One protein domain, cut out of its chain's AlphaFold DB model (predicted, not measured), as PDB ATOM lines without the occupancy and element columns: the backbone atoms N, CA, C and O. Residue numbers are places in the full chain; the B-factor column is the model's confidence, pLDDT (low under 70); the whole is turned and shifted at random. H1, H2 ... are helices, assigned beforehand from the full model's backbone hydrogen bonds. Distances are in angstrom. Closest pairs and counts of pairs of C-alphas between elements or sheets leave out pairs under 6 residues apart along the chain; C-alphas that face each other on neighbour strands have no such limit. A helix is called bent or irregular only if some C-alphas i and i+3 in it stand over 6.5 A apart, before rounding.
ATOM      1  N   SER A   9     193.390 145.522 192.455       90.50
ATOM      2  CA  SER A   9     192.498 144.394 192.156       90.50
ATOM      3  C   SER A   9     192.527 144.009 190.678       90.50
ATOM      4  O   SER A   9     192.602 142.823 190.358       90.50
ATOM      5  N   PHE A  10     192.513 144.996 189.779       92.75
ATOM      6  CA  PHE A  10     192.595 144.761 188.343       92.75
ATOM      7  C   PHE A  10     193.950 144.177 187.944       92.75
ATOM      8  O   PHE A  10     193.992 143.188 187.218       92.75
ATOM      9  N   GLN A  11     195.052 144.743 188.443       92.94
ATOM     10  CA  GLN A  11     196.398 144.247 188.135       92.94
ATOM     11  C   GLN A  11     196.602 142.813 188.633       92.94
ATOM     12  O   GLN A  11     197.032 141.956 187.866       92.94
ATOM     13  N   ASN A  12     196.184 142.516 189.865       91.44
ATOM     14  CA  ASN A  12     196.242 141.159 190.411       91.44
ATOM     15  C   ASN A  12     195.419 140.166 189.576       91.44
ATOM     16  O   ASN A  12     195.841 139.031 189.350       91.44
ATOM     17  N   ALA A  13     194.236 140.570 189.108       91.44
ATOM     18  CA  ALA A  13     193.400 139.731 188.256       91.44
ATOM     19  C   ALA A  13     194.004 139.516 186.864       91.44
ATOM     20  O   ALA A  13     193.987 138.401 186.339       91.44
ATOM     21  N   LEU A  14     194.586 140.567 186.291       93.56
ATOM     22  CA  LEU A  14     195.296 140.519 185.024       93.56
ATOM     23  C   LEU A  14     196.496 139.562 185.094       93.56
ATOM     24  O   LEU A  14     196.673 138.723 184.207       93.56
ATOM     25  N   ASP A  15     197.279 139.633 186.171       92.88
ATOM     26  CA  ASP A  15     198.407 138.732 186.402       92.88
ATOM     27  C   ASP A  15     197.947 137.277 186.532       92.88
ATOM     28  O   ASP A  15     198.475 136.407 185.835       92.88
ATOM     29  N   ARG A  16     196.890 137.006 187.312       90.75
ATOM     30  CA  ARG A  16     196.284 135.663 187.421       90.75
ATOM     31  C   ARG A  16     195.793 135.121 186.077       90.75
ATOM     32  O   ARG A  16     195.943 133.929 185.790       90.75
ATOM     33  N   LEU A  17     195.199 135.967 185.236       93.12
ATOM     34  CA  LEU A  17     194.774 135.582 183.890       93.12
ATOM     35  C   LEU A  17     195.982 135.205 183.018       93.12
ATOM     36  O   LEU A  17     195.955 134.179 182.332       93.12
ATOM     37  N   PHE A  18     197.076 135.967 183.083       95.12
ATOM     38  CA  PHE A  18     198.304 135.626 182.362       95.12
ATOM     39  C   PHE A  18     199.004 134.382 182.911       95.12
ATOM     40  O   PHE A  18     199.570 133.621 182.125       95.12
ATOM     41  N   GLU A  19     198.949 134.134 184.217       93.31
ATOM     42  CA  GLU A  19     199.415 132.884 184.825       93.31
ATOM     43  C   GLU A  19     198.592 131.685 184.338       93.31
ATOM     44  O   GLU A  19     199.158 130.662 183.942       93.31
ATOM     45  N   THR A  20     197.264 131.834 184.271       92.62
ATOM     46  CA  THR A  20     196.348 130.814 183.731       92.62
ATOM     47  C   THR A  20     196.680 130.508 182.270       92.62
ATOM     48  O   THR A  20     196.754 129.342 181.875       92.62
ATOM     49  N   ALA A  21     196.948 131.542 181.467       94.94
ATOM     50  CA  ALA A  21     197.376 131.387 180.080       94.94
ATOM     51  C   ALA A  21     198.741 130.690 179.988       94.94
ATOM     52  O   ALA A  21     198.905 129.746 179.218       94.94
ATOM     53  N   GLN A  22     199.710 131.088 180.816       96.00
ATOM     54  CA  GLN A  22     201.052 130.505 180.834       96.00
ATOM     55  C   GLN A  22     201.032 129.010 181.188       96.00
ATOM     56  O   GLN A  22     201.718 128.217 180.542       96.00
ATOM     57  N   LYS A  23     200.227 128.618 182.182       94.56
ATOM     58  CA  LYS A  23     200.032 127.220 182.596       94.56
ATOM     59  C   LYS A  23     199.496 126.349 181.455       94.56
ATOM     60  O   LYS A  23     199.855 125.178 181.355       94.56
ATOM     61  N   ASN A  24     198.664 126.919 180.587       95.12
ATOM     62  CA  ASN A  24     197.902 126.185 179.579       95.12
ATOM     63  C   ASN A  24     198.471 126.258 178.148       95.12
ATOM     64  O   ASN A  24     197.872 125.700 177.229       95.12
ATOM     65  N   LEU A  25     199.652 126.854 177.939       95.06
ATOM     66  CA  LEU A  25     200.294 126.934 176.612       95.06
ATOM     67  C   LEU A  25     200.559 125.566 175.963       95.06
ATOM     68  O   LEU A  25     200.570 125.448 174.738       95.06
ATOM     69  N   ASN A  26     200.764 124.537 176.787       94.06
ATOM     70  CA  ASN A  26     201.002 123.156 176.363       94.06
ATOM     71  C   ASN A  26     199.871 122.216 176.813       94.06
ATOM     72  O   ASN A  26     200.116 121.033 177.053       94.06
ATOM     73  N   SER A  27     198.649 122.740 176.977       94.06
ATOM     74  CA  SER A  27     197.488 121.912 177.319       94.06
ATOM     75  C   SER A  27     197.269 120.811 176.273       94.06
ATOM     76  O   SER A  27     197.554 120.998 175.089       94.06
ATOM     77  N   LYS A  28     196.765 119.656 176.727       92.75
ATOM     78  CA  LYS A  28     196.334 118.556 175.847       92.75
ATOM     79  C   LYS A  28     195.018 118.865 175.134       92.75
ATOM     80  O   LYS A  28     194.719 118.226 174.136       92.75
ATOM     81  N   ASP A  29     194.236 119.790 175.683       94.38
ATOM     82  CA  ASP A  29     193.029 120.297 175.048       94.38
ATOM     83  C   ASP A  29     193.401 121.429 174.084       94.38
ATOM     84  O   ASP A  29     193.879 122.487 174.512       94.38
ATOM     85  N   ASP A  30     193.199 121.190 172.787       93.38
ATOM     86  CA  ASP A  30     193.565 122.128 171.721       93.38
ATOM     87  C   ASP A  30     192.823 123.460 171.856       93.38
ATOM     88  O   ASP A  30     193.386 124.518 171.567       93.38
ATOM     89  N   GLU A  31     191.583 123.433 172.348       93.88
ATOM     90  CA  GLU A  31     190.805 124.645 172.562       93.88
ATOM     91  C   GLU A  31     191.442 125.518 173.653       93.88
ATOM     92  O   GLU A  31     191.815 126.664 173.391       93.88
ATOM     93  N   THR A  32     191.650 124.968 174.852       94.69
ATOM     94  CA  THR A  32     192.312 125.670 175.961       94.69
ATOM     95  C   THR A  32     193.688 126.182 175.548       94.69
ATOM     96  O   THR A  32     194.042 127.323 175.845       94.69
ATOM     97  N   LYS A  33     194.451 125.374 174.807       96.25
ATOM     98  CA  LYS A  33     195.757 125.764 174.272       96.25
ATOM     99  C   LYS A  33     195.662 126.967 173.330       96.25
ATOM    100  O   LYS A  33     196.479 127.884 173.430       96.25
ATOM    101  N   ASN A  34     194.694 126.992 172.417       95.56
ATOM    102  CA  ASN A  34     194.523 128.093 171.469       95.56
ATOM    103  C   ASN A  34     194.178 129.403 172.187       95.56
ATOM    104  O   ASN A  34     194.844 130.417 171.958       95.56
ATOM    105  N   TRP A  35     193.216 129.371 173.113       95.75
ATOM    106  CA  TRP A  35     192.855 130.539 173.923       95.75
ATOM    107  C   TRP A  35     194.024 131.020 174.790       95.75
ATOM    108  O   TRP A  35     194.324 132.215 174.817       95.75
ATOM    109  N   ALA A  36     194.750 130.099 175.432       96.38
ATOM    110  CA  ALA A  36     195.923 130.413 176.242       96.38
ATOM    111  C   ALA A  36     197.008 131.143 175.437       96.38
ATOM    112  O   ALA A  36     197.526 132.166 175.884       96.38
ATOM    113  N   ASN A  37     197.317 130.670 174.226       96.00
ATOM    114  CA  ASN A  37     198.300 131.319 173.356       96.00
ATOM    115  C   ASN A  37     197.889 132.754 172.990       96.00
ATOM    116  O   ASN A  37     198.720 133.662 173.038       96.00
ATOM    117  N   LYS A  38     196.607 132.973 172.674       95.50
ATOM    118  CA  LYS A  38     196.070 134.286 172.278       95.50
ATOM    119  C   LYS A  38     196.029 135.286 173.431       95.50
ATOM    120  O   LYS A  38     196.422 136.438 173.255       95.50
ATOM    121  N   VAL A  39     195.627 134.845 174.622       95.31
ATOM    122  CA  VAL A  39     195.685 135.672 175.837       95.31
ATOM    123  C   VAL A  39     197.140 136.005 176.159       95.31
ATOM    124  O   VAL A  39     197.492 137.170 176.336       95.31
ATOM    125  N   ARG A  40     198.024 135.002 176.169       95.88
ATOM    126  CA  ARG A  40     199.430 135.185 176.543       95.88
ATOM    127  C   ARG A  40     200.184 136.128 175.609       95.88
ATOM    128  O   ARG A  40     201.059 136.855 176.092       95.88
ATOM    129  N   SER A  41     199.869 136.122 174.312       93.56
ATOM    130  CA  SER A  41     200.520 137.000 173.334       93.56
ATOM    131  C   SER A  41     200.244 138.481 173.586       93.56
ATOM    132  O   SER A  41     201.076 139.317 173.258       93.56
ATOM    133  N   LEU A  42     199.118 138.817 174.226       93.44
ATOM    134  CA  LEU A  42     198.774 140.200 174.552       93.44
ATOM    135  C   LEU A  42     199.465 140.730 175.814       93.44
ATOM    136  O   LEU A  42     199.354 141.918 176.094       93.44
ATOM    137  N   LYS A  43     200.217 139.912 176.561       93.50
ATOM    138  CA  LYS A  43     200.878 140.356 177.803       93.50
ATOM    139  C   LYS A  43     201.741 141.608 177.610       93.50
ATOM    140  O   LYS A  43     201.732 142.492 178.454       93.50
ATOM    141  N   GLU A  44     202.455 141.697 176.491       89.69
ATOM    142  CA  GLU A  44     203.332 142.837 176.189       89.69
ATOM    143  C   GLU A  44     202.565 144.127 175.876       89.69
ATOM    144  O   GLU A  44     203.117 145.215 176.007       89.69
ATOM    145  N   PHE A  45     201.287 144.030 175.496       89.56
ATOM    146  CA  PHE A  45     200.435 145.199 175.307       89.56
ATOM    147  C   PHE A  45     200.097 145.858 176.651       89.56
ATOM    148  O   PHE A  45     200.127 147.085 176.760       89.56
ATOM    149  N   PHE A  46     199.824 145.063 177.690       91.12
ATOM    150  CA  PHE A  46     199.391 145.538 179.006       91.12
ATOM    151  C   PHE A  46     200.563 145.965 179.903       91.12
ATOM    152  O   PHE A  46     200.803 145.410 180.972       91.12
ATOM    153  N   THR A  47     201.301 146.981 179.461       91.75
ATOM    154  CA  THR A  47     202.305 147.673 180.288       91.75
ATOM    155  C   THR A  47     201.649 148.705 181.206       91.75
ATOM    156  O   THR A  47     200.557 149.181 180.899       91.75
ATOM    157  N   ASN A  48     202.337 149.148 182.265       91.31
ATOM    158  CA  ASN A  48     201.846 150.221 183.148       91.31
ATOM    159  C   ASN A  48     201.416 151.471 182.366       91.31
ATOM    160  O   ASN A  48     200.336 152.003 182.592       91.31
ATOM    161  N   ARG A  49     202.213 151.878 181.369       89.00
ATOM    162  CA  ARG A  49     201.895 153.020 180.502       89.00
ATOM    163  C   ARG A  49     200.606 152.800 179.710       89.00
ATOM    164  O   ARG A  49     199.816 153.724 179.541       89.00
ATOM    165  N   THR A  50     200.405 151.591 179.188       88.81
ATOM    166  CA  THR A  50     199.178 151.257 178.460       88.81
ATOM    167  C   THR A  50     197.987 151.237 179.409       88.81
ATOM    168  O   THR A  50     196.958 151.800 179.072       88.81
ATOM    169  N   LEU A  51     198.125 150.654 180.602       92.75
ATOM    170  CA  LEU A  51     197.062 150.605 181.609       92.75
ATOM    171  C   LEU A  51     196.639 152.003 182.074       92.75
ATOM    172  O   LEU A  51     195.445 152.273 182.145       92.75
ATOM    173  N   GLU A  52     197.588 152.909 182.309       92.62
ATOM    174  CA  GLU A  52     197.304 154.320 182.598       92.62
ATOM    175  C   GLU A  52     196.536 154.984 181.450       92.62
ATOM    176  O   GLU A  52     195.541 155.674 181.672       92.62
ATOM    177  N   TYR A  53     196.957 154.737 180.205       89.62
ATOM    178  CA  TYR A  53     196.243 155.244 179.039       89.62
ATOM    179  C   TYR A  53     194.814 154.691 178.967       89.62
ATOM    180  O   TYR A  53     193.878 155.455 178.729       89.62
ATOM    181  N   LEU A  54     194.632 153.385 179.180       91.50
ATOM    182  CA  LEU A  54     193.310 152.764 179.184       91.50
ATOM    183  C   LEU A  54     192.432 153.364 180.285       91.50
ATOM    184  O   LEU A  54     191.283 153.707 180.025       91.50
ATOM    185  N   ASP A  55     192.985 153.576 181.481       92.56
ATOM    186  CA  ASP A  55     192.248 154.159 182.599       92.56
ATOM    187  C   ASP A  55     191.745 155.574 182.312       92.56
ATOM    188  O   ASP A  55     190.606 155.904 182.651       92.56
ATOM    189  N   ILE A  56     192.568 156.381 181.645       89.12
ATOM    190  CA  ILE A  56     192.221 157.755 181.294       89.12
ATOM    191  C   ILE A  56     191.205 157.800 180.154       89.12
ATOM    192  O   ILE A  56     190.345 158.668 180.182       89.12
ATOM    193  N   ASN A  57     191.292 156.907 179.160       87.44
ATOM    194  CA  ASN A  57     190.592 157.098 177.885       87.44
ATOM    195  C   ASN A  57     189.391 156.165 177.663       87.44
ATOM    196  O   ASN A  57     188.508 156.529 176.897       87.44
ATOM    197  N   LEU A  58     189.311 154.981 178.283       89.94
ATOM    198  CA  LEU A  58     188.210 154.029 178.039       89.94
ATOM    199  C   LEU A  58     186.975 154.354 178.885       89.94
ATOM    200  O   LEU A  58     186.649 153.659 179.848       89.94
ATOM    201  N   HIS A  59     186.286 155.441 178.555       85.94
ATOM    202  CA  HIS A  59     185.143 155.906 179.337       85.94
ATOM    203  C   HIS A  59     183.916 154.999 179.224       85.94
ATOM    204  O   HIS A  59     183.216 154.837 180.222       85.94
ATOM    205  N   GLU A  60     183.646 154.400 178.058       87.56
ATOM    206  CA  GLU A  60     182.437 153.592 177.875       87.56
ATOM    207  C   GLU A  60     182.592 152.230 178.532       87.56
ATOM    208  O   GLU A  60     181.760 151.862 179.358       87.56
ATOM    209  N   THR A  61     183.688 151.518 178.266       88.62
ATOM    210  CA  THR A  61     183.969 150.217 178.888       88.62
ATOM    211  C   THR A  61     183.942 150.319 180.410       88.62
ATOM    212  O   THR A  61     183.299 149.497 181.064       88.62
ATOM    213  N   LYS A  62     184.575 151.348 180.998       89.81
ATOM    214  CA  LYS A  62     184.650 151.501 182.461       89.81
ATOM    215  C   LYS A  62     183.281 151.636 183.121       89.81
ATOM    216  O   LYS A  62     183.170 151.315 184.299       89.81
ATOM    217  N   LYS A  63     182.229 152.074 182.416       86.81
ATOM    218  CA  LYS A  63     180.867 152.161 182.982       86.81
ATOM    219  C   LYS A  63     180.284 150.786 183.320       86.81
ATOM    220  O   LYS A  63     179.390 150.706 184.163       86.81
ATOM    221  N   TRP A  64     180.793 149.723 182.698       85.12
ATOM    222  CA  TRP A  64     180.241 148.377 182.789       85.12
ATOM    223  C   TRP A  64     181.195 147.439 183.521       85.12
ATOM    224  O   TRP A  64     182.159 146.926 182.960       85.12
ATOM    225  N   ASN A  65     180.858 147.133 184.771       84.31
ATOM    226  CA  ASN A  65     181.580 146.160 185.595       84.31
ATOM    227  C   ASN A  65     181.653 144.753 184.976       84.31
ATOM    228  O   ASN A  65     182.542 143.985 185.319       84.31
ATOM    229  N   LEU A  66     180.747 144.426 184.044       84.88
ATOM    230  CA  LEU A  66     180.777 143.179 183.274       84.88
ATOM    231  C   LEU A  66     182.129 142.948 182.586       84.88
ATOM    232  O   LEU A  66     182.559 141.807 182.457       84.88
ATOM    233  N   PHE A  67     182.775 144.022 182.135       89.12
ATOM    234  CA  PHE A  67     184.052 143.941 181.435       89.12
ATOM    235  C   PHE A  67     185.242 144.043 182.377       89.12
ATOM    236  O   PHE A  67     186.359 144.118 181.893       89.12
ATOM    237  N   ASP A  68     185.054 144.085 183.692       89.31
ATOM    238  CA  ASP A  68     186.154 144.135 184.646       89.31
ATOM    239  C   ASP A  68     186.742 142.728 184.849       89.31
ATOM    240  O   ASP A  68     186.100 141.847 185.429       89.31
ATOM    241  N   VAL A  69     187.989 142.509 184.414       88.62
ATOM    242  CA  VAL A  69     188.676 141.217 184.609       88.62
ATOM    243  C   VAL A  69     188.847 140.847 186.086       88.62
ATOM    244  O   VAL A  69     188.954 139.661 186.397       88.62
ATOM    245  N   SER A  70     188.806 141.810 187.014       85.62
ATOM    246  CA  SER A  70     188.821 141.512 188.450       85.62
ATOM    247  C   SER A  70     187.559 140.794 188.919       85.62
ATOM    248  O   SER A  70     187.639 139.904 189.761       85.62
ATOM    249  N   GLN A  71     186.413 141.048 188.282       79.56
ATOM    250  CA  GLN A  71     185.177 140.322 188.581       79.56
ATOM    251  C   GLN A  71     185.173 138.903 188.009       79.56
ATOM    252  O   GLN A  71     184.556 137.999 188.584       79.56
ATOM    253  N   LEU A  72     185.908 138.671 186.916       70.69
ATOM    254  CA  LEU A  72     186.141 137.320 186.392       70.69
ATOM    255  C   LEU A  72     186.984 136.491 187.369       70.69
ATOM    256  O   LEU A  72     186.729 135.297 187.548       70.69
ATOM    257  N   ALA A  73     187.945 137.139 188.034       59.84
ATOM    258  CA  ALA A  73     188.856 136.505 188.977       59.84
ATOM    259  C   ALA A  73     188.196 136.075 190.294       59.84
ATOM    260  O   ALA A  73     188.791 135.245 190.971       59.84
ATOM    261  N   ASP A  74     187.003 136.574 190.634       56.72
ATOM    262  CA  ASP A  74     186.283 136.208 191.865       56.72
ATOM    263  C   ASP A  74     185.103 135.244 191.623       56.72
ATOM    264  O   ASP A  74     184.653 134.575 192.554       56.72
ATOM    265  N   SER A  75     184.611 135.112 190.380       53.03
ATOM    266  CA  SER A  75     183.383 134.353 190.072       53.03
ATOM    267  C   SER A  75     183.539 133.170 189.096       53.03
ATOM    268  O   SER A  75     182.664 132.305 189.067       53.03
ATOM    269  N   ILE A  76     184.648 133.058 188.341       55.28
ATOM    270  CA  ILE A  76     184.809 132.074 187.234       55.28
ATOM    271  C   ILE A  76     185.961 131.061 187.476       55.28
ATOM    272  O   ILE A  76     186.258 130.208 186.641       55.28
ATOM    273  N   ILE A  77     186.574 131.076 188.666       56.28
ATOM    274  CA  ILE A  77     187.860 130.413 189.000       56.28
ATOM    275  C   ILE A  77     187.898 128.881 188.784       56.28
ATOM    276  O   ILE A  77     188.975 128.296 188.718       56.28
ATOM    277  N   ALA A  78     186.768 128.183 188.647       62.62
ATOM    278  CA  ALA A  78     186.794 126.719 188.555       62.62
ATOM    279  C   ALA A  78     187.256 126.166 187.190       62.62
ATOM    280  O   ALA A  78     187.620 124.992 187.114       62.62
ATOM    281  N   ASN A  79     187.234 126.962 186.113       85.62
ATOM    282  CA  ASN A  79     187.523 126.471 184.762       85.62
ATOM    283  C   ASN A  79     188.494 127.390 184.004       85.62
ATOM    284  O   ASN A  79     188.108 128.466 183.541       85.62
ATOM    285  N   ASP A  80     189.729 126.910 183.820       89.12
ATOM    286  CA  ASP A  80     190.799 127.592 183.082       89.12
ATOM    287  C   ASP A  80     190.339 128.051 181.682       89.12
ATOM    288  O   ASP A  80     190.634 129.172 181.277       89.12
ATOM    289  N   LEU A  81     189.569 127.233 180.954       91.25
ATOM    290  CA  LEU A  81     189.079 127.576 179.614       91.25
ATOM    291  C   LEU A  81     188.104 128.758 179.646       91.25
ATOM    292  O   LEU A  81     188.217 129.672 178.832       91.25
ATOM    293  N   LEU A  82     187.149 128.759 180.580       89.25
ATOM    294  CA  LEU A  82     186.192 129.862 180.709       89.25
ATOM    295  C   LEU A  82     186.888 131.145 181.160       89.25
ATOM    296  O   LEU A  82     186.611 132.209 180.607       89.25
ATOM    297  N   HIS A  83     187.830 131.042 182.098       90.06
ATOM    298  CA  HIS A  83     188.630 132.179 182.538       90.06
ATOM    299  C   HIS A  83     189.380 132.818 181.357       90.06
ATOM    300  O   HIS A  83     189.326 134.035 181.171       90.06
ATOM    301  N   LEU A  84     189.992 131.998 180.495       93.19
ATOM    302  CA  LEU A  84     190.675 132.465 179.287       93.19
ATOM    303  C   LEU A  84     189.723 133.091 178.262       93.19
ATOM    304  O   LEU A  84     190.055 134.134 177.701       93.19
ATOM    305  N   LYS A  85     188.546 132.498 178.030       92.94
ATOM    306  CA  LYS A  85     187.542 133.025 177.089       92.94
ATOM    307  C   LYS A  85     187.031 134.397 177.504       92.94
ATOM    308  O   LYS A  85     187.114 135.342 176.723       92.94
ATOM    309  N   TYR A  86     186.540 134.526 178.736       90.75
ATOM    310  CA  TYR A  86     186.019 135.799 179.232       90.75
ATOM    311  C   TYR A  86     187.119 136.856 179.369       90.75
ATOM    312  O   TYR A  86     186.889 138.023 179.051       90.75
ATOM    313  N   GLY A  87     188.330 136.454 179.767       92.56
ATOM    314  CA  GLY A  87     189.483 137.352 179.801       92.56
ATOM    315  C   GLY A  87     189.837 137.886 178.413       92.56
ATOM    316  O   GLY A  87     189.973 139.093 178.223       92.56
ATOM    317  N   ALA A  88     189.901 137.008 177.411       94.56
ATOM    318  CA  ALA A  88     190.132 137.401 176.026       94.56
ATOM    319  C   ALA A  88     189.013 138.304 175.483       94.56
ATOM    320  O   ALA A  88     189.292 139.320 174.858       94.56
ATOM    321  N   LEU A  89     187.745 137.993 175.741       93.94
ATOM    322  CA  LEU A  89     186.640 138.844 175.289       93.94
ATOM    323  C   LEU A  89     186.650 140.217 175.964       93.94
ATOM    324  O   LEU A  89     186.378 141.218 175.304       93.94
ATOM    325  N   SER A  90     187.048 140.289 177.233       93.44
ATOM    326  CA  SER A  90     187.276 141.566 177.918       93.44
ATOM    327  C   SER A  90     188.418 142.342 177.255       93.44
ATOM    328  O   SER A  90     188.258 143.515 176.930       93.44
ATOM    329  N   PHE A  91     189.534 141.681 176.929       95.25
ATOM    330  CA  PHE A  91     190.621 142.309 176.166       95.25
ATOM    331  C   PHE A  91     190.168 142.805 174.794       95.25
ATOM    332  O   PHE A  91     190.579 143.882 174.371       95.25
ATOM    333  N   TYR A  92     189.317 142.045 174.104       94.75
ATOM    334  CA  TYR A  92     188.749 142.450 172.825       94.75
ATOM    335  C   TYR A  92     187.947 143.747 172.961       94.75
ATOM    336  O   TYR A  92     188.188 144.680 172.199       94.75
ATOM    337  N   VAL A  93     187.078 143.852 173.971       94.06
ATOM    338  CA  VAL A  93     186.343 145.090 174.277       94.06
ATOM    339  C   VAL A  93     187.308 146.263 174.493       94.06
ATOM    340  O   VAL A  93     187.159 147.308 173.856       94.06
ATOM    341  N   TYR A  94     188.345 146.072 175.315       93.81
ATOM    342  CA  TYR A  94     189.315 147.130 175.622       93.81
ATOM    343  C   TYR A  94     190.045 147.619 174.372       93.81
ATOM    344  O   TYR A  94     190.174 148.820 174.147       93.81
ATOM    345  N   LEU A  95     190.525 146.680 173.555       91.69
ATOM    346  CA  LEU A  95     191.292 146.975 172.351       91.69
ATOM    347  C   LEU A  95     190.443 147.705 171.305       91.69
ATOM    348  O   LEU A  95     190.946 148.628 170.667       91.69
ATOM    349  N   LYS A  96     189.158 147.358 171.167       90.69
ATOM    350  CA  LYS A  96     188.259 148.004 170.198       90.69
ATOM    351  C   LYS A  96     187.905 149.431 170.602       90.69
ATOM    352  O   LYS A  96     187.934 150.312 169.745       90.69
ATOM    353  N   GLU A  97     187.649 149.692 171.885       90.12
ATOM    354  CA  GLU A  97     187.476 151.074 172.359       90.12
ATOM    355  C   GLU A  97     188.761 151.883 172.210       90.12
ATOM    356  O   GLU A  97     188.737 153.015 171.728       90.12
ATOM    357  N   TRP A  98     189.892 151.288 172.587       88.56
ATOM    358  CA  TRP A  98     191.203 151.908 172.458       88.56
ATOM    359  C   TRP A  98     191.521 152.297 171.008       88.56
ATOM    360  O   TRP A  98     191.931 153.430 170.754       88.56
ATOM    361  N   GLU A  99     191.292 151.389 170.058       84.81
ATOM    362  CA  GLU A  99     191.490 151.621 168.624       84.81
ATOM    363  C   GLU A  99     190.582 152.743 168.112       84.81
ATOM    364  O   GLU A  99     191.040 153.637 167.398       84.81
ATOM    365  N   PHE A 100     189.314 152.748 168.531       83.31
ATOM    366  CA  PHE A 100     188.358 153.770 168.120       83.31
ATOM    367  C   PHE A 100     188.741 155.163 168.640       83.31
ATOM    368  O   PHE A 100     188.788 156.124 167.874       83.31
ATOM    369  N   ARG A 101     189.079 155.282 169.932       81.75
ATOM    370  CA  ARG A 101     189.404 156.572 170.566       81.75
ATOM    371  C   ARG A 101     190.746 157.152 170.135       81.75
ATOM    372  O   ARG A 101     190.897 158.371 170.097       81.75
ATOM    373  N   ARG A 102     191.730 156.314 169.794       77.00
ATOM    374  CA  ARG A 102     193.027 156.790 169.278       77.00
ATOM    375  C   ARG A 102     192.957 157.304 167.841       77.00
ATOM    376  O   ARG A 102     193.868 158.026 167.425       77.00
ATOM    377  N   GLY A 103     191.889 156.962 167.121       65.44
ATOM    378  CA  GLY A 103     191.768 157.174 165.687       65.44
ATOM    379  C   GLY A 103     192.694 156.243 164.903       65.44
ATOM    380  O   GLY A 103     193.739 155.803 165.386       65.44
ATOM    381  N   ILE A 104     192.328 155.950 163.656       53.88
ATOM    382  CA  ILE A 104     193.156 155.145 162.756       53.88
ATOM    383  C   ILE A 104     194.407 155.960 162.397       53.88
ATOM    384  O   ILE A 104     194.390 156.771 161.475       53.88
ATOM    385  N   LYS A 105     195.511 155.765 163.121       52.50
ATOM    386  CA  LYS A 105     196.834 156.197 162.656       52.50
ATOM    387  C   LYS A 105     197.403 155.076 161.785       52.50
ATOM    388  O   LYS A 105     197.641 153.978 162.282       52.50
ATOM    389  N   GLU A 106     197.629 155.358 160.499       44.72
ATOM    390  CA  GLU A 106     198.048 154.406 159.442       44.72
ATOM    391  C   GLU A 106     199.237 153.493 159.831       44.72
ATOM    392  O   GLU A 106     199.339 152.360 159.362       44.72
ATOM    393  N   ASN A 107     200.096 153.923 160.762       46.03
ATOM    394  CA  ASN A 107     201.266 153.156 161.207       46.03
ATOM    395  C   ASN A 107     200.999 152.141 162.341       46.03
ATOM    396  O   ASN A 107     201.841 151.281 162.583       46.03
ATOM    397  N   GLU A 108     199.852 152.190 163.030       50.44
ATOM    398  CA  GLU A 108     199.517 151.276 164.144       50.44
ATOM    399  C   GLU A 108     198.558 150.139 163.749       50.44
ATOM    400  O   GLU A 108     198.470 149.144 164.470       50.44
ATOM    401  N   GLN A 109     197.954 150.205 162.552       51.06
ATOM    402  CA  GLN A 109     197.212 149.096 161.915       51.06
ATOM    403  C   GLN A 109     198.045 147.807 161.746       51.06
ATOM    404  O   GLN A 109     197.522 146.757 161.374       51.06
ATOM    405  N   HIS A 110     199.347 147.872 162.026       54.97
ATOM    406  CA  HIS A 110     200.315 146.824 161.757       54.97
ATOM    407  C   HIS A 110     200.793 146.059 162.993       54.97
ATOM    408  O   HIS A 110     201.729 145.282 162.838       54.97
ATOM    409  N   ASN A 111     200.203 146.204 164.192       75.50
ATOM    410  CA  ASN A 111     200.565 145.298 165.292       75.50
ATOM    411  C   ASN A 111     200.068 143.872 164.960       75.50
ATOM    412  O   ASN A 111     198.865 143.600 165.057       75.50
ATOM    413  N   PRO A 112     200.966 142.942 164.573       82.19
ATOM    414  CA  PRO A 112     200.556 141.643 164.056       82.19
ATOM    415  C   PRO A 112     199.923 140.779 165.152       82.19
ATOM    416  O   PRO A 112     199.089 139.927 164.854       82.19
ATOM    417  N   ILE A 113     200.276 141.026 166.418       86.25
ATOM    418  CA  ILE A 113     199.737 140.312 167.574       86.25
ATOM    419  C   ILE A 113     198.268 140.686 167.774       86.25
ATOM    420  O   ILE A 113     197.417 139.801 167.853       86.25
ATOM    421  N   VAL A 114     197.960 141.986 167.795       87.00
ATOM    422  CA  VAL A 114     196.583 142.485 167.968       87.00
ATOM    423  C   VAL A 114     195.705 142.059 166.791       87.00
ATOM    424  O   VAL A 114     194.600 141.567 166.998       87.00
ATOM    425  N   ARG A 115     196.218 142.138 165.557       86.75
ATOM    426  CA  ARG A 115     195.491 141.659 164.373       86.75
ATOM    427  C   ARG A 115     195.195 140.160 164.441       86.75
ATOM    428  O   ARG A 115     194.053 139.751 164.272       86.75
ATOM    429  N   SER A 116     196.203 139.347 164.761       90.62
ATOM    430  CA  SER A 116     196.039 137.896 164.918       90.62
ATOM    431  C   SER A 116     195.054 137.533 166.034       90.62
ATOM    432  O   SER A 116     194.413 136.479 165.987       90.62
ATOM    433  N   PHE A 117     194.953 138.375 167.060       93.69
ATOM    434  CA  PHE A 117     193.967 138.241 168.121       93.69
ATOM    435  C   PHE A 117     192.551 138.568 167.625       93.69
ATOM    436  O   PHE A 117     191.641 137.774 167.842       93.69
ATOM    437  N   TYR A 118     192.366 139.668 166.892       92.31
ATOM    438  CA  TYR A 118     191.074 140.011 166.291       92.31
ATOM    439  C   TYR A 118     190.568 138.944 165.324       92.31
ATOM    440  O   TYR A 118     189.427 138.508 165.458       92.31
ATOM    441  N   ASP A 119     191.411 138.468 164.405       92.50
ATOM    442  CA  ASP A 119     191.037 137.419 163.445       92.50
ATOM    443  C   ASP A 119     190.542 136.151 164.165       92.50
ATOM    444  O   ASP A 119     189.570 135.511 163.752       92.50
ATOM    445  N   PHE A 120     191.176 135.820 165.293       94.56
ATOM    446  CA  PHE A 120     190.764 134.716 166.153       94.56
ATOM    447  C   PHE A 120     189.392 134.968 166.794       94.56
ATOM    448  O   PHE A 120     188.498 134.137 166.652       94.56
ATOM    449  N   ILE A 121     189.183 136.126 167.429       94.62
ATOM    450  CA  ILE A 121     187.901 136.463 168.070       94.62
ATOM    451  C   ILE A 121     186.755 136.537 167.052       94.62
ATOM    452  O   ILE A 121     185.659 136.063 167.338       94.62
ATOM    453  N   TYR A 122     186.982 137.062 165.845       93.00
ATOM    454  CA  TYR A 122     185.961 137.072 164.792       93.00
ATOM    455  C   TYR A 122     185.601 135.663 164.309       93.00
ATOM    456  O   TYR A 122     184.431 135.382 164.042       93.00
ATOM    457  N   THR A 123     186.582 134.761 164.241       93.38
ATOM    458  CA  THR A 123     186.331 133.347 163.935       93.38
ATOM    459  C   THR A 123     185.474 132.699 165.025       93.38
ATOM    460  O   THR A 123     184.475 132.048 164.714       93.38
ATOM    461  N   GLU A 124     185.798 132.940 166.299       93.00
ATOM    462  CA  GLU A 124     185.023 132.441 167.443       93.00
ATOM    463  C   GLU A 124     183.616 133.056 167.508       93.00
ATOM    464  O   GLU A 124     182.654 132.347 167.808       93.00
ATOM    465  N   LYS A 125     183.450 134.340 167.157       91.12
ATOM    466  CA  LYS A 125     182.139 135.012 167.079       91.12
ATOM    467  C   LYS A 125     181.191 134.254 166.157       91.12
ATOM    468  O   LYS A 125     180.055 133.999 166.541       91.12
ATOM    469  N   ASN A 126     181.659 133.813 164.989       89.31
ATOM    470  CA  ASN A 126     180.829 133.066 164.037       89.31
ATOM    471  C   ASN A 126     180.322 131.726 164.593       89.31
ATOM    472  O   ASN A 126     179.269 131.249 164.177       89.31
ATOM    473  N   GLN A 127     181.056 131.115 165.524       88.44
ATOM    474  CA  GLN A 127     180.715 129.811 166.093       88.44
ATOM    475  C   GLN A 127     179.940 129.925 167.412       88.44
ATOM    476  O   GLN A 127     179.128 129.059 167.729       88.44
ATOM    477  N   ARG A 128     180.202 130.977 168.197       85.62
ATOM    478  CA  ARG A 128     179.806 131.086 169.614       85.62
ATOM    479  C   ARG A 128     179.175 132.429 169.965       85.62
ATOM    480  O   ARG A 128     179.220 132.865 171.113       85.62
ATOM    481  N   TYR A 129     178.558 133.087 168.985       87.94
ATOM    482  CA  TYR A 129     177.920 134.387 169.181       87.94
ATOM    483  C   TYR A 129     176.939 134.398 170.363       87.94
ATOM    484  O   TYR A 129     177.010 135.297 171.191       87.94
ATOM    485  N   LEU A 130     176.069 133.385 170.489       89.31
ATOM    486  CA  LEU A 130     175.061 133.338 171.559       89.31
ATOM    487  C   LEU A 130     175.665 133.227 172.966       89.31
ATOM    488  O   LEU A 130     175.093 133.772 173.904       89.31
ATOM    489  N   GLU A 131     176.808 132.550 173.115       86.81
ATOM    490  CA  GLU A 131     177.480 132.352 174.409       86.81
ATOM    491  C   GLU A 131     178.028 133.674 174.963       86.81
ATOM    492  O   GLU A 131     177.956 133.929 176.162       86.81
ATOM    493  N   PHE A 132     178.506 134.553 174.078       87.00
ATOM    494  CA  PHE A 132     179.152 135.815 174.445       87.00
ATOM    495  C   PHE A 132     178.472 137.039 173.839       87.00
ATOM    496  O   PHE A 132     179.104 138.079 173.641       87.00
ATOM    497  N   LYS A 133     177.167 136.922 173.573       89.06
ATOM    498  CA  LYS A 133     176.368 137.918 172.857       89.06
ATOM    499  C   LYS A 133     176.581 139.328 173.402       89.06
ATOM    500  O   LYS A 133     176.889 140.228 172.637       89.06
ATOM    501  N   THR A 134     176.526 139.498 174.722       87.06
ATOM    502  CA  THR A 134     176.688 140.806 175.374       87.06
ATOM    503  C   THR A 134     178.026 141.480 175.063       87.06
ATOM    504  O   THR A 134     178.066 142.691 174.885       87.06
ATOM    505  N   HIS A 135     179.123 140.718 174.975       90.25
ATOM    506  CA  HIS A 135     180.438 141.276 174.645       90.25
ATOM    507  C   HIS A 135     180.499 141.700 173.176       90.25
ATOM    508  O   HIS A 135     181.025 142.761 172.856       90.25
ATOM    509  N   TYR A 136     179.950 140.874 172.284       90.88
ATOM    510  CA  TYR A 136     179.944 141.165 170.854       90.88
ATOM    511  C   TYR A 136     179.033 142.338 170.499       90.88
ATOM    512  O   TYR A 136     179.469 143.216 169.761       90.88
ATOM    513  N   ASP A 137     177.819 142.372 171.049       89.25
ATOM    514  CA  ASP A 137     176.853 143.447 170.816       89.25
ATOM    515  C   ASP A 137     177.393 144.777 171.340       89.25
ATOM    516  O   ASP A 137     177.348 145.774 170.628       89.25
ATOM    517  N   PHE A 138     178.007 144.779 172.530       90.44
ATOM    518  CA  PHE A 138     178.638 145.982 173.068       90.44
ATOM    519  C   PHE A 138     179.701 146.544 172.120       90.44
ATOM    520  O   PHE A 138     179.706 147.738 171.847       90.44
ATOM    521  N   VAL A 139     180.588 145.695 171.587       89.94
ATOM    522  CA  VAL A 139     181.623 146.139 170.641       89.94
ATOM    523  C   VAL A 139     181.027 146.634 169.325       89.94
ATOM    524  O   VAL A 139     181.547 147.593 168.758       89.94
ATOM    525  N   ASP A 140     179.965 145.996 168.833       87.12
ATOM    526  CA  ASP A 140     179.297 146.406 167.595       87.12
ATOM    527  C   ASP A 140     178.574 147.763 167.768       87.12
ATOM    528  O   ASP A 140     178.543 148.570 166.837       87.12
ATOM    529  N   GLU A 141     178.044 148.050 168.961       87.06
ATOM    530  CA  GLU A 141     177.376 149.316 169.305       87.06
ATOM    531  C   GLU A 141     178.350 150.437 169.694       87.06
ATOM    532  O   GLU A 141     178.041 151.621 169.536       87.06
ATOM    533  N   LEU A 142     179.545 150.080 170.165       85.81
ATOM    534  CA  LEU A 142     180.546 151.001 170.693       85.81
ATOM    535  C   LEU A 142     180.862 152.199 169.774       85.81
ATOM    536  O   LEU A 142     180.915 153.321 170.285       85.81
ATOM    537  N   PRO A 143     181.015 152.045 168.438       82.25
ATOM    538  CA  PRO A 143     181.225 153.182 167.545       82.25
ATOM    539  C   PRO A 143     180.090 154.207 167.604       82.25
ATOM    540  O   PRO A 143     180.345 155.407 167.574       82.25
ATOM    541  N   PHE A 144     178.839 153.752 167.706       79.88
ATOM    542  CA  PHE A 144     177.678 154.637 167.780       79.88
ATOM    543  C   PHE A 144     177.612 155.357 169.121       79.88
ATOM    544  O   PHE A 144     177.301 156.545 169.148       79.88
ATOM    545  N   VAL A 145     177.949 154.666 170.214       81.38
ATOM    546  CA  VAL A 145     177.986 155.261 171.555       81.38
ATOM    547  C   VAL A 145     179.062 156.343 171.633       81.38
ATOM    548  O   VAL A 145     178.764 157.463 172.040       81.38
ATOM    549  N   ILE A 146     180.286 156.051 171.182       79.75
ATOM    550  CA  ILE A 146     181.391 157.017 171.236       79.75
ATOM    551  C   ILE A 146     181.151 158.179 170.264       79.75
ATOM    552  O   ILE A 146     181.386 159.331 170.617       79.75
ATOM    553  N   CYS A 147     180.637 157.924 169.056       75.94
ATOM    554  CA  CYS A 147     180.206 159.008 168.171       75.94
ATOM    555  C   CYS A 147     179.108 159.852 168.828       75.94
ATOM    556  O   CYS A 147     179.186 161.073 168.791       75.94
ATOM    557  N   GLY A 148     178.109 159.226 169.451       74.25
ATOM    558  CA  GLY A 148     177.057 159.923 170.187       74.25
ATOM    559  C   GLY A 148     177.617 160.824 171.286       74.25
ATOM    560  O   GLY A 148     177.223 161.983 171.364       74.25
ATOM    561  N   GLU A 149     178.577 160.337 172.076       75.31
ATOM    562  CA  GLU A 149     179.320 161.114 173.081       75.31
ATOM    563  C   GLU A 149     180.013 162.331 172.444       75.31
ATOM    564  O   GLU A 149     179.783 163.461 172.862       75.31
ATOM    565  N   ILE A 150     180.799 162.115 171.385       70.06
ATOM    566  CA  ILE A 150     181.543 163.179 170.698       70.06
ATOM    567  C   ILE A 150     180.583 164.228 170.122       70.06
ATOM    568  O   ILE A 150     180.740 165.416 170.381       70.06
ATOM    569  N   TYR A 151     179.565 163.813 169.366       65.25
ATOM    570  CA  TYR A 151     178.640 164.725 168.684       65.25
ATOM    571  C   TYR A 151     177.618 165.392 169.613       65.25
ATOM    572  O   TYR A 151     177.010 166.386 169.216       65.25
ATOM    573  N   SER A 152     177.421 164.873 170.828       66.88
ATOM    574  CA  SER A 152     176.608 165.524 171.863       66.88
ATOM    575  C   SER A 152     177.403 166.499 172.735       66.88
ATOM    576  O   SER A 152     176.799 167.198 173.551       66.88
ATOM    577  N   ASP A 153     178.726 166.602 172.550       68.81
ATOM    578  CA  ASP A 153     179.541 167.583 173.259       68.81
ATOM    579  C   ASP A 153     179.089 169.007 172.898       68.81
ATOM    580  O   ASP A 153     179.129 169.447 171.742       68.81
ATOM    581  N   SER A 154     178.691 169.748 173.933       61.94
ATOM    582  CA  SER A 154     178.342 171.168 173.877       61.94
ATOM    583  C   SER A 154     179.352 172.005 173.091       61.94
ATOM    584  O   SER A 154     178.940 172.887 172.347       61.94
ATOM    585  N   LYS A 155     180.651 171.684 173.138       63.47
ATOM    586  CA  LYS A 155     181.682 172.411 172.385       63.47
ATOM    587  C   LYS A 155     181.604 172.186 170.882       63.47
ATOM    588  O   LYS A 155     181.878 173.105 170.119       63.47
ATOM    589  N   LEU A 156     181.226 170.990 170.429       59.69
ATOM    590  CA  LEU A 156     180.968 170.755 169.007       59.69
ATOM    591  C   LEU A 156     179.662 171.409 168.573       59.69
ATOM    592  O   LEU A 156     179.591 171.911 167.455       59.69
ATOM    593  N   SER A 157     178.666 171.479 169.458       58.06
ATOM    594  CA  SER A 157     177.465 172.280 169.209       58.06
ATOM    595  C   SER A 157     177.778 173.779 169.136       58.06
ATOM    596  O   SER A 157     177.253 174.458 168.266       58.06
ATOM    597  N   GLU A 158     178.702 174.286 169.957       58.94
ATOM    598  CA  GLU A 158     179.194 175.666 169.913       58.94
ATOM    599  C   GLU A 158     180.029 175.930 168.661       58.94
ATOM    600  O   GLU A 158     179.859 176.969 168.042       58.94
ATOM    601  N   ILE A 159     180.882 174.993 168.235       60.72
ATOM    602  CA  ILE A 159     181.609 175.088 166.960       60.72
ATOM    603  C   ILE A 159     180.625 175.065 165.789       60.72
ATOM    604  O   ILE A 159     180.787 175.837 164.851       60.72
ATOM    605  N   ARG A 160     179.590 174.220 165.839       56.00
ATOM    606  CA  ARG A 160     178.537 174.188 164.821       56.00
ATOM    607  C   ARG A 160     177.757 175.498 164.792       56.00
ATOM    608  O   ARG A 160     177.615 176.067 163.721       56.00
ATOM    609  N   ASN A 161     177.342 176.011 165.947       57.78
ATOM    610  CA  ASN A 161     176.661 177.297 166.069       57.78
ATOM    611  C   ASN A 161     177.569 178.456 165.635       57.78
ATOM    612  O   ASN A 161     177.102 179.351 164.957       57.78
ATOM    613  N   PHE A 162     178.869 178.422 165.934       56.72
ATOM    614  CA  PHE A 162     179.859 179.406 165.481       56.72
ATOM    615  C   PHE A 162     180.083 179.352 163.963       56.72
ATOM    616  O   PHE A 162     180.286 180.384 163.324       56.72
ATOM    617  N   LEU A 163     180.057 178.153 163.374       58.06
ATOM    618  CA  LEU A 163     180.114 177.957 161.925       58.06
ATOM    619  C   LEU A 163     178.801 178.366 161.244       58.06
ATOM    620  O   LEU A 163     178.845 178.862 160.127       58.06
ATOM    621  N   GLU A 164     177.653 178.193 161.900       58.19
ATOM    622  CA  GLU A 164     176.350 178.686 161.433       58.19
ATOM    623  C   GLU A 164     176.214 180.220 161.613       58.19
ATOM    624  O   GLU A 164     175.616 180.874 160.763       58.19
ATOM    625  N   GLU A 165     176.798 180.813 162.667       52.81
ATOM    626  CA  GLU A 165     176.785 182.262 162.962       52.81
ATOM    627  C   GLU A 165     177.791 183.066 162.135       52.81
ATOM    628  O   GLU A 165     177.581 184.261 161.904       52.81
ATOM    629  N   LYS A 166     178.885 182.452 161.666       51.53
ATOM    630  CA  LYS A 166     179.732 183.077 160.651       51.53
ATOM    631  C   LYS A 166     179.028 182.984 159.312       51.53
ATOM    632  O   LYS A 166     179.244 182.057 158.542       51.53
TER     633      LYS A 166
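Overview. This is residues 9 to 166 of the 272 residues of an uncharacterized protein of Acinetobacter indicus (UniProt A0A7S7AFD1). A long helix, H6, runs through the core of a body of helices, with H1, H2, H3, H4, H5, H7 and the arm H8a packed round it, mostly crossed. From one end of this body residues 150 to 166, of which 154 to 165 belong to H9, stick out as a single arm and make the length. The printed part has 158 residues, with nine named helices, H1 to H9 in order, and no named strand; the class is all helix. It is only just compact, close to loose, with a radius of gyration of the C-alphas of 17.7 A, and spans 68 by 33 by 30 A.

Arrangement. Start at H1, residues 9 to 24; its residues 18 to 24 alone touch H2, residues 30 to 44, closest at the C-alphas of Ala 21 and Ala 36, 4.2 A, at a steep tilt of 47 degrees, opposite ways. H2 is irregular: C-alphas 41 and 44 are 7.1 A apart. Now look at the hub, H6, residues 80 to 102. H2 touches it, C-alphas of Thr 32 and Leu 81 being closest at 5.2 A. H3, residues 48 to 57, touches it with closest C-alphas Leu 54 and Trp 98, 7.1 A, and H4, residues 59 to 62, with Thr 61 and Tyr 94, 7.0 A. H5, residues 69 to 75, forms a helical hairpin with H6, at a shallow tilt of 25 degrees, with closest C-alphas Val 69 and Gly 87, 6.2 A. H7, residues 112 to 128, only just touches H6, with 3 pairs of C-alphas within 8 A, the closest Tyr 92 and Tyr 118 at 7.4 A. H8, residues 133 to 152, was assigned as one helix by its hydrogen bonds but is bent: C-alphas 140 and 143 are 7.0 A apart, and its arms H8a, residues 133 to 140, and H8b, residues 143 to 152, stand at 52 degrees. H8a touches H6 at a shallow tilt of 17 degrees, the same way, closest at the C-alphas of Val 93 and Val 139, 6.0 A. H9, residues 154 to 165, is apart from H6. Every O i to N i+4 pair is within hydrogen-bond range in H1, H3, H6, H8a, H8b and H9; in H2 8 of 11 are, in H5 2 of 3, in H7 12 of 13, and H4 is too short for such a pair.

Along the chain. Find C-alpha 9 at (192.498, 144.394, 192.156), where H1 begins; it runs 22.8 A. H2 is 23.3 A long and H7 23.9 A. H6 runs 32.4 A from C-alpha 80 at (190.799, 127.592, 183.082). H9 ends at C-alpha 165, (176.785, 182.262, 162.962).

Size, cuts and confidence. The C-alphas farthest apart are those of Lys 28 and Lys 166, 68.3 A. The printed part has no cut, and no link is long. Confidence is under 70 at residues 73 to 78, 103 to 110 and 151 to 166.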